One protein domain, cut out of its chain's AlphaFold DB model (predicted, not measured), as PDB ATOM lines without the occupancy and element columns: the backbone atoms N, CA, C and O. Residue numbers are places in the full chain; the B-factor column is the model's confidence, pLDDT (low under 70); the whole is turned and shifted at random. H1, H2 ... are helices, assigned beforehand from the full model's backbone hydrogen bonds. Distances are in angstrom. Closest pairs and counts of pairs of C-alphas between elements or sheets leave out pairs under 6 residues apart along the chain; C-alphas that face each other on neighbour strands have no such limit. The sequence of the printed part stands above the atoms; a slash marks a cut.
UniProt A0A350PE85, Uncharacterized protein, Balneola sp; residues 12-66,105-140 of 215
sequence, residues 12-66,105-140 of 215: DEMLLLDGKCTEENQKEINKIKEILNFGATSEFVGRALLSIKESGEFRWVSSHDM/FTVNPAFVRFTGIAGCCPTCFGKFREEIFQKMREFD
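Overview. This is residues 12 to 66 and 105 to 140 of the 215 residues of an uncharacterized protein of Balneola sp (UniProt A0A350PE85). Picture an open chain of contacts between four helices, H3 between H2 and H4, with H2 reaching out from H3 as an arm along the long direction and the short H1 packed on residues 29 to 33 of H2. H2 meets H3 near its own C-terminal end, H4 packs on the first half of H3 from another side, and the unnamed residues 56 to 66 and 105 to 121 lie at the H3 and H4 end, away from H1. The printed part has 91 residues with four named helices, in the order H1, H2, H3, H4, and no named strand; the class is all helix. It is only just compact, close to loose, with a radius of gyration of the C-alphas of 14.2 A and spans of 40 by 32 by 25 A.

Arrangement. Start at H1, residues 12 to 15, and look for H2, residues 23 to 37, which touches it with residues 29 to 33 alone; the closest C-alphas are those of Met 14 and Ile 29, 6.3 A apart. Go on to H3, residues 43 to 55, which H2 touches with residues 31 to 36 alone. Here the closest C-alphas are those of Ile 35 and Gly 46, 4.6 A apart, and the two helices run opposite ways at a steep tilt of 67 degrees. H3 in turn touches H4, residues 122 to 138, with residues 45 to 49 alone; the closest C-alphas are those of Val 45 and Ile 132, 5.9 A apart. H3 and H4 run the same way at a steep tilt of 48 degrees. H1 is apart from H3 and H4, and H2 is apart from H4. In H3 and H4 every O i to N i+4 pair is within hydrogen-bond range, in H2 10 of 11 are, and H1 is too short for such a pair.

Along the chain. Find C-alpha 12 at (242.845, 164.994, 161.216), where H1 begins. A short link of 7 residues leads to C-alpha 23 at (250.208, 149.964, 152.818), and from there H2 runs 20.6 A to C-alpha 37. A tight link of 5 residues leads to H3, 17.9 A from C-alpha 43 to C-alpha 55. H4, the longest helix, runs 24.4 A from C-alpha 122 to C-alpha 138 at (221.878, 158.260, 150.867).

Size, cuts and confidence. The two C-alphas farthest apart are those of Lys 20 and Pro 122, at 40.6 A. Residues 67 to 104 are not printed, and C-alphas 66 and 105 are 12.3 A apart across this cut. The mean pLDDT of the printed part is 72.1; look for values under 70 at residues 55 to 66, of which 55 belongs to H3, and at 105 to 122, of which 122 belongs to H4.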
ATOM      1  N   ASP A  12     242.185 163.939 161.997       82.69
ATOM      2  CA  ASP A  12     242.845 164.994 161.216       82.69
ATOM      3  C   ASP A  12     244.348 164.726 161.065       82.69
ATOM      4  O   ASP A  12     244.915 164.848 159.978       82.69
ATOM      5  N   GLU A  13     245.001 164.301 162.147       84.94
ATOM      6  CA  GLU A  13     246.414 163.921 162.156       84.94
ATOM      7  C   GLU A  13     246.679 162.694 161.280       84.94
ATOM      8  O   GLU A  13     247.697 162.640 160.587       84.94
ATOM      9  N   MET A  14     245.764 161.722 161.268       84.56
ATOM     10  CA  MET A  14     245.871 160.555 160.396       84.56
ATOM     11  C   MET A  14     245.751 160.924 158.918       84.56
ATOM     12  O   MET A  14     246.498 160.386 158.099       84.56
ATOM     13  N   LEU A  15     244.890 161.878 158.558       87.69
ATOM     14  CA  LEU A  15     244.761 162.342 157.173       87.69
ATOM     15  C   LEU A  15     246.032 163.022 156.644       87.69
ATOM     16  O   LEU A  15     246.313 162.939 155.450       87.69
ATOM     17  N   LEU A  16     246.850 163.637 157.506       90.75
ATOM     18  CA  LEU A  16     248.137 164.228 157.101       90.75
ATOM     19  C   LEU A  16     249.159 163.184 156.613       90.75
ATOM     20  O   LEU A  16     250.118 163.536 155.910       90.75
ATOM     21  N   LEU A  17     248.964 161.918 156.992       88.75
ATOM     22  CA  LEU A  17     249.820 160.782 156.635       88.75
ATOM     23  C   LEU A  17     249.387 160.082 155.340       88.75
ATOM     24  O   LEU A  17     250.025 159.111 154.925       88.75
ATOM     25  N   ASP A  18     248.334 160.572 154.691       89.94
ATOM     26  CA  ASP A  18     247.823 160.017 153.447       89.94
ATOM     27  C   ASP A  18     248.882 160.014 152.331       89.94
ATOM     28  O   ASP A  18     249.506 161.034 152.027       89.94
ATOM     29  N   GLY A  19     249.119 158.841 151.745       88.88
ATOM     30  CA  GLY A  19     250.147 158.613 150.728       88.88
ATOM     31  C   GLY A  19     251.585 158.611 151.259       88.88
ATOM     32  O   GLY A  19     252.521 158.502 150.469       88.88
ATOM     33  N   LYS A  20     251.787 158.735 152.580       91.38
ATOM     34  CA  LYS A  20     253.110 158.838 153.230       91.38
ATOM     35  C   LYS A  20     253.382 157.732 154.250       91.38
ATOM     36  O   LYS A  20     254.363 157.806 154.988       91.38
ATOM     37  N   CYS A  21     252.519 156.725 154.325       89.25
ATOM     38  CA  CYS A  21     252.633 155.622 155.272       89.25
ATOM     39  C   CYS A  21     252.718 154.265 154.556       89.25
ATOM     40  O   CYS A  21     252.664 154.178 153.331       89.25
ATOM     41  N   THR A  22     252.919 153.198 155.330       89.94
ATOM     42  CA  THR A  22     252.920 151.823 154.814       89.94
ATOM     43  C   THR A  22     251.546 151.446 154.261       89.94
ATOM     44  O   THR A  22     250.533 152.009 154.672       89.94
ATOM     45  N   GLU A  23     251.483 150.443 153.381       89.75
ATOM     46  CA  GLU A  23     250.208 149.964 152.818       89.75
ATOM     47  C   GLU A  23     249.188 149.561 153.892       89.75
ATOM     48  O   GLU A  23     247.992 149.787 153.734       89.75
ATOM     49  N   GLU A  24     249.653 148.980 155.000       85.62
ATOM     50  CA  GLU A  24     248.799 148.600 156.125       85.62
ATOM     51  C   GLU A  24     248.173 149.823 156.806       85.62
ATOM     52  O   GLU A  24     246.958 149.872 156.981       85.62
ATOM     53  N   ASN A  25     248.969 150.855 157.096       85.19
ATOM     54  CA  ASN A  25     248.466 152.097 157.688       85.19
ATOM     55  C   ASN A  25     247.582 152.876 156.704       85.19
ATOM     56  O   ASN A  25     246.594 153.490 157.103       85.19
ATOM     57  N   GLN A  26     247.885 152.802 155.408       89.44
ATOM     58  CA  GLN A  26     247.097 153.452 154.369       89.44
ATOM     59  C   GLN A  26     245.675 152.875 154.289       89.44
ATOM     60  O   GLN A  26     244.737 153.613 153.989       89.44
ATOM     61  N   LYS A  27     245.481 151.584 154.603       88.06
ATOM     62  CA  LYS A  27     244.138 150.987 154.710       88.06
ATOM     63  C   LYS A  27     243.318 151.644 155.816       88.06
ATOM     64  O   LYS A  27     242.152 151.944 155.589       88.06
ATOM     65  N   GLU A  28     243.917 151.909 156.973       84.75
ATOM     66  CA  GLU A  28     243.227 152.592 158.074       84.75
ATOM     67  C   GLU A  28     242.910 154.055 157.731       84.75
ATOM     68  O   GLU A  28     241.795 154.513 157.977       84.75
ATOM     69  N   ILE A  29     243.821 154.766 157.056       86.81
ATOM     70  CA  ILE A  29     243.547 156.125 156.552       86.81
ATOM     71  C   ILE A  29     242.389 156.113 155.544       86.81
ATOM     72  O   ILE A  29     241.514 156.976 155.593       86.81
ATOM     73  N   ASN A  30     242.337 155.124 154.650       88.81
ATOM     74  CA  ASN A  30     241.249 155.000 153.679       88.81
ATOM     75  C   ASN A  30     239.897 154.734 154.358       88.81
ATOM     76  O   ASN A  30     238.903 155.338 153.960       88.81
ATOM     77  N   LYS A  31     239.862 153.916 155.419       86.38
ATOM     78  CA  LYS A  31     238.649 153.729 156.232       86.38
ATOM     79  C   LYS A  31     238.176 155.041 156.850       86.38
ATOM     80  O   LYS A  31     236.985 155.327 156.826       86.38
ATOM     81  N   ILE A  32     239.092 155.864 157.361       85.81
ATOM     82  CA  ILE A  32     238.755 157.174 157.943       85.81
ATOM     83  C   ILE A  32     238.206 158.121 156.887       85.81
ATOM     84  O   ILE A  32     237.178 158.755 157.105       85.81
ATOM     85  N   LYS A  33     238.832 158.177 155.711       88.75
ATOM     86  CA  LYS A  33     238.301 158.953 154.585       88.75
ATOM     87  C   LYS A  33     236.887 158.527 154.220       88.75
ATOM     88  O   LYS A  33     236.048 159.375 153.938       88.75
ATOM     89  N   GLU A  34     236.615 157.229 154.233       87.19
ATOM     90  CA  GLU A  34     235.290 156.696 153.936       87.19
ATOM     91  C   GLU A  34     234.267 157.026 155.033       87.19
ATOM     92  O   GLU A  34     233.160 157.460 154.723       87.19
ATOM     93  N   ILE A  35     234.664 156.930 156.307       85.94
ATOM     94  CA  ILE A  35     233.881 157.379 157.469       85.94
ATOM     95  C   ILE A  35     233.490 158.855 157.319       85.94
ATOM     96  O   ILE A  35     232.320 159.203 157.482       85.94
ATOM     97  N   LEU A  36     234.452 159.710 156.964       86.38
ATOM     98  CA  LEU A  36     234.230 161.141 156.751       86.38
ATOM     99  C   LEU A  36     233.359 161.413 155.522       86.38
ATOM    100  O   LEU A  36     232.514 162.307 155.554       86.38
ATOM    101  N   ASN A  37     233.503 160.612 154.464       89.69
ATOM    102  CA  ASN A  37     232.693 160.723 153.253       89.69
ATOM    103  C   ASN A  37     231.202 160.463 153.520       89.69
ATOM    104  O   ASN A  37     230.359 161.029 152.830       89.69
ATOM    105  N   PHE A  38     230.852 159.679 154.546       86.50
ATOM    106  CA  PHE A  38     229.452 159.534 154.954       86.50
ATOM    107  C   PHE A  38     228.836 160.842 155.482       86.50
ATOM    108  O   PHE A  38     227.610 160.974 155.515       86.50
ATOM    109  N   GLY A  39     229.653 161.821 155.892       86.00
ATOM    110  CA  GLY A  39     229.181 163.077 156.476       86.00
ATOM    111  C   GLY A  39     228.378 162.843 157.756       86.00
ATOM    112  O   GLY A  39     227.329 163.458 157.949       86.00
ATOM    113  N   ALA A  40     228.817 161.878 158.565       85.44
ATOM    114  CA  ALA A  40     228.185 161.509 159.822       85.44
ATOM    115  C   ALA A  40     228.462 162.558 160.914       85.44
ATOM    116  O   ALA A  40     229.566 163.084 161.017       85.44
ATOM    117  N   THR A  41     227.485 162.826 161.779       83.75
ATOM    118  CA  THR A  41     227.608 163.776 162.898       83.75
ATOM    119  C   THR A  41     228.487 163.256 164.032       83.75
ATOM    120  O   THR A  41     228.890 164.018 164.909       83.75
ATOM    121  N   SER A  42     228.772 161.952 164.040       81.38
ATOM    122  CA  SER A  42     229.665 161.329 165.008       81.38
ATOM    123  C   SER A  42     230.470 160.199 164.380       81.38
ATOM    124  O   SER A  42     229.982 159.469 163.512       81.38
ATOM    125  N   GLU A  43     231.670 159.992 164.916       78.94
ATOM    126  CA  GLU A  43     232.539 158.862 164.582       78.94
ATOM    127  C   GLU A  43     231.811 157.515 164.740       78.94
ATOM    128  O   GLU A  43     231.982 156.602 163.935       78.94
ATOM    129  N   PHE A  44     230.933 157.398 165.743       78.06
ATOM    130  CA  PHE A  44     230.124 156.198 165.954       78.06
ATOM    131  C   PHE A  44     229.251 155.864 164.743       78.06
ATOM    132  O   PHE A  44     229.224 154.715 164.303       78.06
ATOM    133  N   VAL A  45     228.546 156.862 164.203       81.75
ATOM    134  CA  VAL A  45     227.665 156.687 163.044       81.75
ATOM    135  C   VAL A  45     228.489 156.322 161.810       81.75
ATOM    136  O   VAL A  45     228.151 155.360 161.126       81.75
ATOM    137  N   GLY A  46     229.599 157.017 161.557       86.50
ATOM    138  CA  GLY A  46     230.448 156.722 160.403       86.50
ATOM    139  C   GLY A  46     231.086 155.327 160.470       86.50
ATOM    140  O   GLY A  46     231.032 154.579 159.494       86.50
ATOM    141  N   ARG A  47     231.589 154.908 161.642       82.50
ATOM    142  CA  ARG A  47     232.092 153.537 161.864       82.50
ATOM    143  C   ARG A  47     230.994 152.482 161.713       82.50
ATOM    144  O   ARG A  47     231.258 151.404 161.183       82.50
ATOM    145  N   ALA A  48     229.772 152.782 162.159       79.38
ATOM    146  CA  ALA A  48     228.632 151.892 161.971       79.38
ATOM    147  C   ALA A  48     228.316 151.698 160.485       79.38
ATOM    148  O   ALA A  48     228.172 150.563 160.038       79.38
ATOM    149  N   LEU A  49     228.265 152.786 159.716       82.31
ATOM    150  CA  LEU A  49     228.006 152.752 158.277       82.31
ATOM    151  C   LEU A  49     229.085 151.979 157.521       82.31
ATOM    152  O   LEU A  49     228.739 151.122 156.711       82.31
ATOM    153  N   LEU A  50     230.362 152.218 157.830       84.25
ATOM    154  CA  LEU A  50     231.474 151.491 157.216       84.25
ATOM    155  C   LEU A  50     231.363 149.983 157.472       84.25
ATOM    156  O   LEU A  50     231.389 149.191 156.538       84.25
ATOM    157  N   SER A  51     231.153 149.583 158.728       77.81
ATOM    158  CA  SER A  51     231.022 148.169 159.088       77.81
ATOM    159  C   SER A  51     229.820 147.510 158.413       77.81
ATOM    160  O   SER A  51     229.935 146.394 157.903       77.81
ATOM    161  N   ILE A  52     228.673 148.200 158.372       74.50
ATOM    162  CA  ILE A  52     227.478 147.698 157.687       74.50
ATOM    163  C   ILE A  52     227.756 147.551 156.189       74.50
ATOM    164  O   ILE A  52     227.354 146.553 155.600       74.50
ATOM    165  N   LYS A  53     228.456 148.508 155.574       78.81
ATOM    166  CA  LYS A  53     228.816 148.452 154.156       78.81
ATOM    167  C   LYS A  53     229.758 147.285 153.849       78.81
ATOM    168  O   LYS A  53     229.549 146.591 152.861       78.81
ATOM    169  N   GLU A  54     230.770 147.056 154.685       78.44
ATOM    170  CA  GLU A  54     231.777 146.009 154.468       78.44
ATOM    171  C   GLU A  54     231.251 144.598 154.762       78.44
ATOM    172  O   GLU A  54     231.606 143.648 154.067       78.44
ATOM    173  N   SER A  55     230.429 144.444 155.803       67.12
ATOM    174  CA  SER A  55     230.087 143.125 156.358       67.12
ATOM    175  C   SER A  55     228.588 142.838 156.461       67.12
ATOM    176  O   SER A  55     228.197 141.730 156.818       67.12
ATOM    177  N   GLY A  56     227.726 143.823 156.192       58.94
ATOM    178  CA  GLY A  56     226.288 143.729 156.467       58.94
ATOM    179  C   GLY A  56     225.946 143.735 157.962       58.94
ATOM    180  O   GLY A  56     224.776 143.610 158.332       58.94
ATOM    181  N   GLU A  57     226.946 143.889 158.830       59.84
ATOM    182  CA  GLU A  57     226.832 143.860 160.283       59.84
ATOM    183  C   GLU A  57     227.585 145.045 160.892       59.84
ATOM    184  O   GLU A  57     228.596 145.514 160.378       59.84
ATOM    185  N   PHE A  58     227.120 145.523 162.041       60.81
ATOM    186  CA  PHE A  58     227.950 146.350 162.903       60.81
ATOM    187  C   PHE A  58     227.891 145.849 164.333       60.81
ATOM    188  O   PHE A  58     226.840 145.866 164.979       60.81
ATOM    189  N   ARG A  59     229.055 145.425 164.830       53.69
ATOM    190  CA  ARG A  59     229.248 144.973 166.202       53.69
ATOM    191  C   ARG A  59     230.118 145.959 166.960       53.69
ATOM    192  O   ARG A  59     231.339 145.908 166.896       53.69
ATOM    193  N   TRP A  60     229.482 146.804 167.757       53.50
ATOM    194  CA  TRP A  60     230.179 147.612 168.749       53.50
ATOM    195  C   TRP A  60     230.076 146.937 170.100       53.50
ATOM    196  O   TRP A  60     228.980 146.567 170.463       53.50
ATOM    197  N   VAL A  61     231.136 146.786 170.887       48.56
ATOM    198  CA  VAL A  61     231.015 146.308 172.275       48.56
ATOM    199  C   VAL A  61     231.715 147.313 173.170       48.56
ATOM    200  O   VAL A  61     232.934 147.424 173.126       48.56
ATOM    201  N   SER A  62     230.958 148.042 173.997       47.75
ATOM    202  CA  SER A  62     231.588 148.742 175.118       47.75
ATOM    203  C   SER A  62     232.099 147.686 176.088       47.75
ATOM    204  O   SER A  62     231.310 146.911 176.630       47.75
ATOM    205  N   SER A  63     233.409 147.643 176.293       47.00
ATOM    206  CA  SER A  63     234.064 146.748 177.250       47.00
ATOM    207  C   SER A  63     233.778 147.119 178.709       47.00
ATOM    208  O   SER A  63     234.110 146.348 179.605       47.00
ATOM    209  N   HIS A  64     233.140 148.269 178.956       47.66
ATOM    210  CA  HIS A  64     232.919 148.795 180.298       47.66
ATOM    211  C   HIS A  64     231.489 149.304 180.492       47.66
ATOM    212  O   HIS A  64     230.880 149.886 179.588       47.66
ATOM    213  N   ASP A  65     230.978 149.106 181.707       52.16
ATOM    214  CA  ASP A  65     229.752 149.738 182.177       52.16
ATOM    215  C   ASP A  65     229.938 151.260 182.178       52.16
ATOM    216  O   ASP A  65     230.842 151.790 182.829       52.16
ATOM    217  N   MET A  66     229.071 151.979 181.471       55.62
ATOM    218  CA  MET A  66     229.162 153.435 181.399       55.62
ATOM    219  C   MET A  66     228.292 154.109 182.456       55.62
ATOM    220  O   MET A  66     227.155 153.699 182.681       55.62
ATOM    221  N   PHE A 105     227.529 145.406 174.127       42.94
ATOM    222  CA  PHE A 105     226.704 144.658 173.176       42.94
ATOM    223  C   PHE A 105     227.153 143.219 172.887       42.94
ATOM    224  O   PHE A 105     228.277 142.799 173.149       42.94
ATOM    225  N   THR A 106     226.280 142.473 172.212       29.39
ATOM    226  CA  THR A 106     226.603 141.259 171.452       29.39
ATOM    227  C   THR A 106     225.746 141.262 170.184       29.39
ATOM    228  O   THR A 106     224.547 141.519 170.277       29.39
ATOM    229  N   VAL A 107     226.351 141.025 169.012       36.31
ATOM    230  CA  VAL A 107     225.687 141.098 167.691       36.31
ATOM    231  C   VAL A 107     225.783 139.740 166.981       36.31
ATOM    232  O   VAL A 107     226.656 138.933 167.307       36.31
ATOM    233  N   ASN A 108     224.783 139.446 166.142       32.25
ATOM    234  CA  ASN A 108     224.499 138.141 165.540       32.25
ATOM    235  C   ASN A 108     224.575 138.241 163.991       32.25
ATOM    236  O   ASN A 108     224.067 139.221 163.441       32.25
ATOM    237  N   PRO A 109     225.130 137.235 163.285       30.92
ATOM    238  CA  PRO A 109     225.985 137.439 162.105       30.92
ATOM    239  C   PRO A 109     225.337 137.665 160.724       30.92
ATOM    240  O   PRO A 109     225.974 137.373 159.719       30.92
ATOM    241  N   ALA A 110     224.064 138.072 160.608       33.47
ATOM    242  CA  ALA A 110     223.378 137.984 159.299       33.47
ATOM    243  C   ALA A 110     222.407 139.121 158.926       33.47
ATOM    244  O   ALA A 110     221.767 139.034 157.879       33.47
ATOM    245  N   PHE A 111     222.228 140.146 159.770       48.06
ATOM    246  CA  PHE A 111     221.237 141.213 159.555       48.06
ATOM    247  C   PHE A 111     221.610 142.503 160.299       48.06
ATOM    248  O   PHE A 111     222.045 142.435 161.450       48.06
ATOM    249  N   VAL A 112     221.282 143.679 159.740       42.38
ATOM    250  CA  VAL A 112     221.348 144.954 160.481       42.38
ATOM    251  C   VAL A 112     220.169 145.051 161.451       42.38
ATOM    252  O   VAL A 112     219.135 145.678 161.214       42.38
ATOM    253  N   ARG A 113     220.311 144.381 162.590       38.84
ATOM    254  CA  ARG A 113     219.372 144.461 163.703       38.84
ATOM    255  C   ARG A 113     219.953 145.379 164.775       38.84
ATOM    256  O   ARG A 113     220.873 145.001 165.490       38.84
ATOM    257  N   PHE A 114     219.375 146.569 164.936       43.09
ATOM    258  CA  PHE A 114     219.736 147.476 166.029       43.09
ATOM    259  C   PHE A 114     219.196 146.937 167.361       43.09
ATOM    260  O   PHE A 114     218.026 147.133 167.692       43.09
ATOM    261  N   THR A 115     220.035 146.244 168.129       39.31
ATOM    262  CA  THR A 115     219.720 145.799 169.497       39.31
ATOM    263  C   THR A 115     220.847 146.189 170.450       39.31
ATOM    264  O   THR A 115     221.913 145.583 170.408       39.31
ATOM    265  N   GLY A 116     220.615 147.181 171.318       44.28
ATOM    266  CA  GLY A 116     221.575 147.617 172.347       44.28
ATOM    267  C   GLY A 116     221.814 149.130 172.370       44.28
ATOM    268  O   GLY A 116     221.251 149.852 171.555       44.28
ATOM    269  N   ILE A 117     222.618 149.602 173.331       52.00
ATOM    270  CA  ILE A 117     222.920 151.023 173.563       52.00
ATOM    271  C   ILE A 117     224.430 151.271 173.397       52.00
ATOM    272  O   ILE A 117     225.254 150.639 174.056       52.00
ATOM    273  N   ALA A 118     224.774 152.226 172.529       52.22
ATOM    274  CA  ALA A 118     226.113 152.493 172.006       52.22
ATOM    275  C   ALA A 118     227.002 153.402 172.821       52.22
ATOM    276  O   ALA A 118     227.358 154.480 172.357       52.22
ATOM    277  N   GLY A 119     227.325 152.999 174.049       57.59
ATOM    278  CA  GLY A 119     228.113 153.853 174.936       57.59
ATOM    279  C   GLY A 119     227.578 155.292 175.009       57.59
ATOM    280  O   GLY A 119     228.296 156.277 175.147       57.59
ATOM    281  N   CYS A 120     226.276 155.425 174.823       64.69
ATOM    282  CA  CYS A 120     225.576 156.680 174.701       64.69
ATOM    283  C   CYS A 120     224.249 156.524 175.423       64.69
ATOM    284  O   CYS A 120     223.822 155.416 175.722       64.69
ATOM    285  N   CYS A 121     223.592 157.610 175.782       69.12
ATOM    286  CA  CYS A 121     222.290 157.488 176.417       69.12
ATOM    287  C   CYS A 121     221.213 157.060 175.403       69.12
ATOM    288  O   CYS A 121     221.405 157.242 174.199       69.12
ATOM    289  N   PRO A 122     220.049 156.556 175.858       67.62
ATOM    290  CA  PRO A 122     218.930 156.228 174.969       67.62
ATOM    291  C   PRO A 122     218.538 157.370 174.015       67.62
ATOM    292  O   PRO A 122     218.146 157.115 172.881       67.62
ATOM    293  N   THR A 123     218.690 158.624 174.451       74.00
ATOM    294  CA  THR A 123     218.385 159.814 173.646       74.00
ATOM    295  C   THR A 123     219.379 160.020 172.502       74.00
ATOM    296  O   THR A 123     218.961 160.192 171.361       74.00
ATOM    297  N   CYS A 124     220.688 159.976 172.781       76.12
ATOM    298  CA  CYS A 124     221.723 160.031 171.742       76.12
ATOM    299  C   CYS A 124     221.585 158.846 170.784       76.12
ATOM    300  O   CYS A 124     221.664 159.025 169.575       76.12
ATOM    301  N   PHE A 125     221.289 157.660 171.318       73.94
ATOM    302  CA  PHE A 125     221.084 156.472 170.505       73.94
ATOM    303  C   PHE A 125     219.909 156.612 169.534       73.94
ATOM    304  O   PHE A 125     220.037 156.213 168.382       73.94
ATOM    305  N   GLY A 126     218.783 157.191 169.967       73.12
ATOM    306  CA  GLY A 126     217.649 157.469 169.081       73.12
ATOM    307  C   GLY A 126     218.064 158.307 167.869       73.12
ATOM    308  O   GLY A 126     217.802 157.906 166.739       73.12
ATOM    309  N   LYS A 127     218.811 159.392 168.110       82.38
ATOM    310  CA  LYS A 127     219.328 160.276 167.052       82.38
ATOM    311  C   LYS A 127     220.309 159.563 166.122       82.38
ATOM    312  O   LYS A 127     220.143 159.605 164.911       82.38
ATOM    313  N   PHE A 128     221.295 158.861 166.683       81.75
ATOM    314  CA  PHE A 128     222.284 158.130 165.886       81.75
ATOM    315  C   PHE A 128     221.646 157.027 165.055       81.75
ATOM    316  O   PHE A 128     222.031 156.811 163.915       81.75
ATOM    317  N   ARG A 129     220.648 156.333 165.604       75.62
ATOM    318  CA  ARG A 129     219.909 155.308 164.874       75.62
ATOM    319  C   ARG A 129     219.187 155.902 163.663       75.62
ATOM    320  O   ARG A 129     219.277 155.327 162.584       75.62
ATOM    321  N   GLU A 130     218.478 157.014 163.836       79.81
ATOM    322  CA  GLU A 130     217.797 157.710 162.736       79.81
ATOM    323  C   GLU A 130     218.785 158.162 161.659       79.81
ATOM    324  O   GLU A 130     218.561 157.918 160.472       79.81
ATOM    325  N   GLU A 131     219.908 158.737 162.081       84.38
ATOM    326  CA  GLU A 131     220.957 159.190 161.178       84.38
ATOM    327  C   GLU A 131     221.592 158.036 160.393       84.38
ATOM    328  O   GLU A 131     221.706 158.130 159.174       84.38
ATOM    329  N   ILE A 132     221.939 156.922 161.054       81.69
ATOM    330  CA  ILE A 132     222.482 155.733 160.380       81.69
ATOM    331  C   ILE A 132     221.526 155.291 159.269       81.69
ATOM    332  O   ILE A 132     221.960 155.080 158.144       81.69
ATOM    333  N   PHE A 133     220.219 155.213 159.527       76.38
ATOM    334  CA  PHE A 133     219.261 154.820 158.489       76.38
ATOM    335  C   PHE A 133     219.141 155.823 157.348       76.38
ATOM    336  O   PHE A 133     218.976 155.428 156.191       76.38
ATOM    337  N   GLN A 134     219.172 157.118 157.658       82.31
ATOM    338  CA  GLN A 134     219.165 158.149 156.633       82.31
ATOM    339  C   GLN A 134     220.387 157.991 155.722       82.31
ATOM    340  O   GLN A 134     220.232 157.874 154.508       82.31
ATOM    341  N   LYS A 135     221.577 157.877 156.314       83.75
ATOM    342  CA  LYS A 135     222.834 157.698 155.590       83.75
ATOM    343  C   LYS A 135     222.886 156.391 154.809       83.75
ATOM    344  O   LYS A 135     223.331 156.386 153.671       83.75
ATOM    345  N   MET A 136     222.356 155.296 155.346       80.88
ATOM    346  CA  MET A 136     222.266 154.043 154.593       80.88
ATOM    347  C   MET A 136     221.475 154.200 153.293       80.88
ATOM    348  O   MET A 136     221.861 153.612 152.294       80.88
ATOM    349  N   ARG A 137     220.419 155.021 153.268       75.38
ATOM    350  CA  ARG A 137     219.695 155.321 152.022       75.38
ATOM    351  C   ARG A 137     220.476 156.246 151.100       75.38
ATOM    352  O   ARG A 137     220.551 155.973 149.911       75.38
ATOM    353  N   GLU A 138     221.065 157.310 151.645       84.44
ATOM    354  CA  GLU A 138     221.878 158.260 150.867       84.44
ATOM    355  C   GLU A 138     223.025 157.560 150.121       84.44
ATOM    356  O   GLU A 138     223.328 157.916 148.986       84.44
ATOM    357  N   PHE A 139     223.628 156.542 150.740       81.56
ATOM    358  CA  PHE A 139     224.762 155.792 150.193       81.56
ATOM    359  C   PHE A 139     224.385 154.421 149.605       81.56
ATOM    360  O   PHE A 139     225.278 153.623 149.329       81.56
ATOM    361  N   ASP A 140     223.089 154.138 149.436       76.00
ATOM    362  CA  ASP A 140     222.547 152.859 148.946       76.00
ATOM    363  C   ASP A 140     223.135 151.608 149.641       76.00
ATOM    364  O   ASP A 140     223.408 150.566 149.040       76.00
TER     365      ASP A 140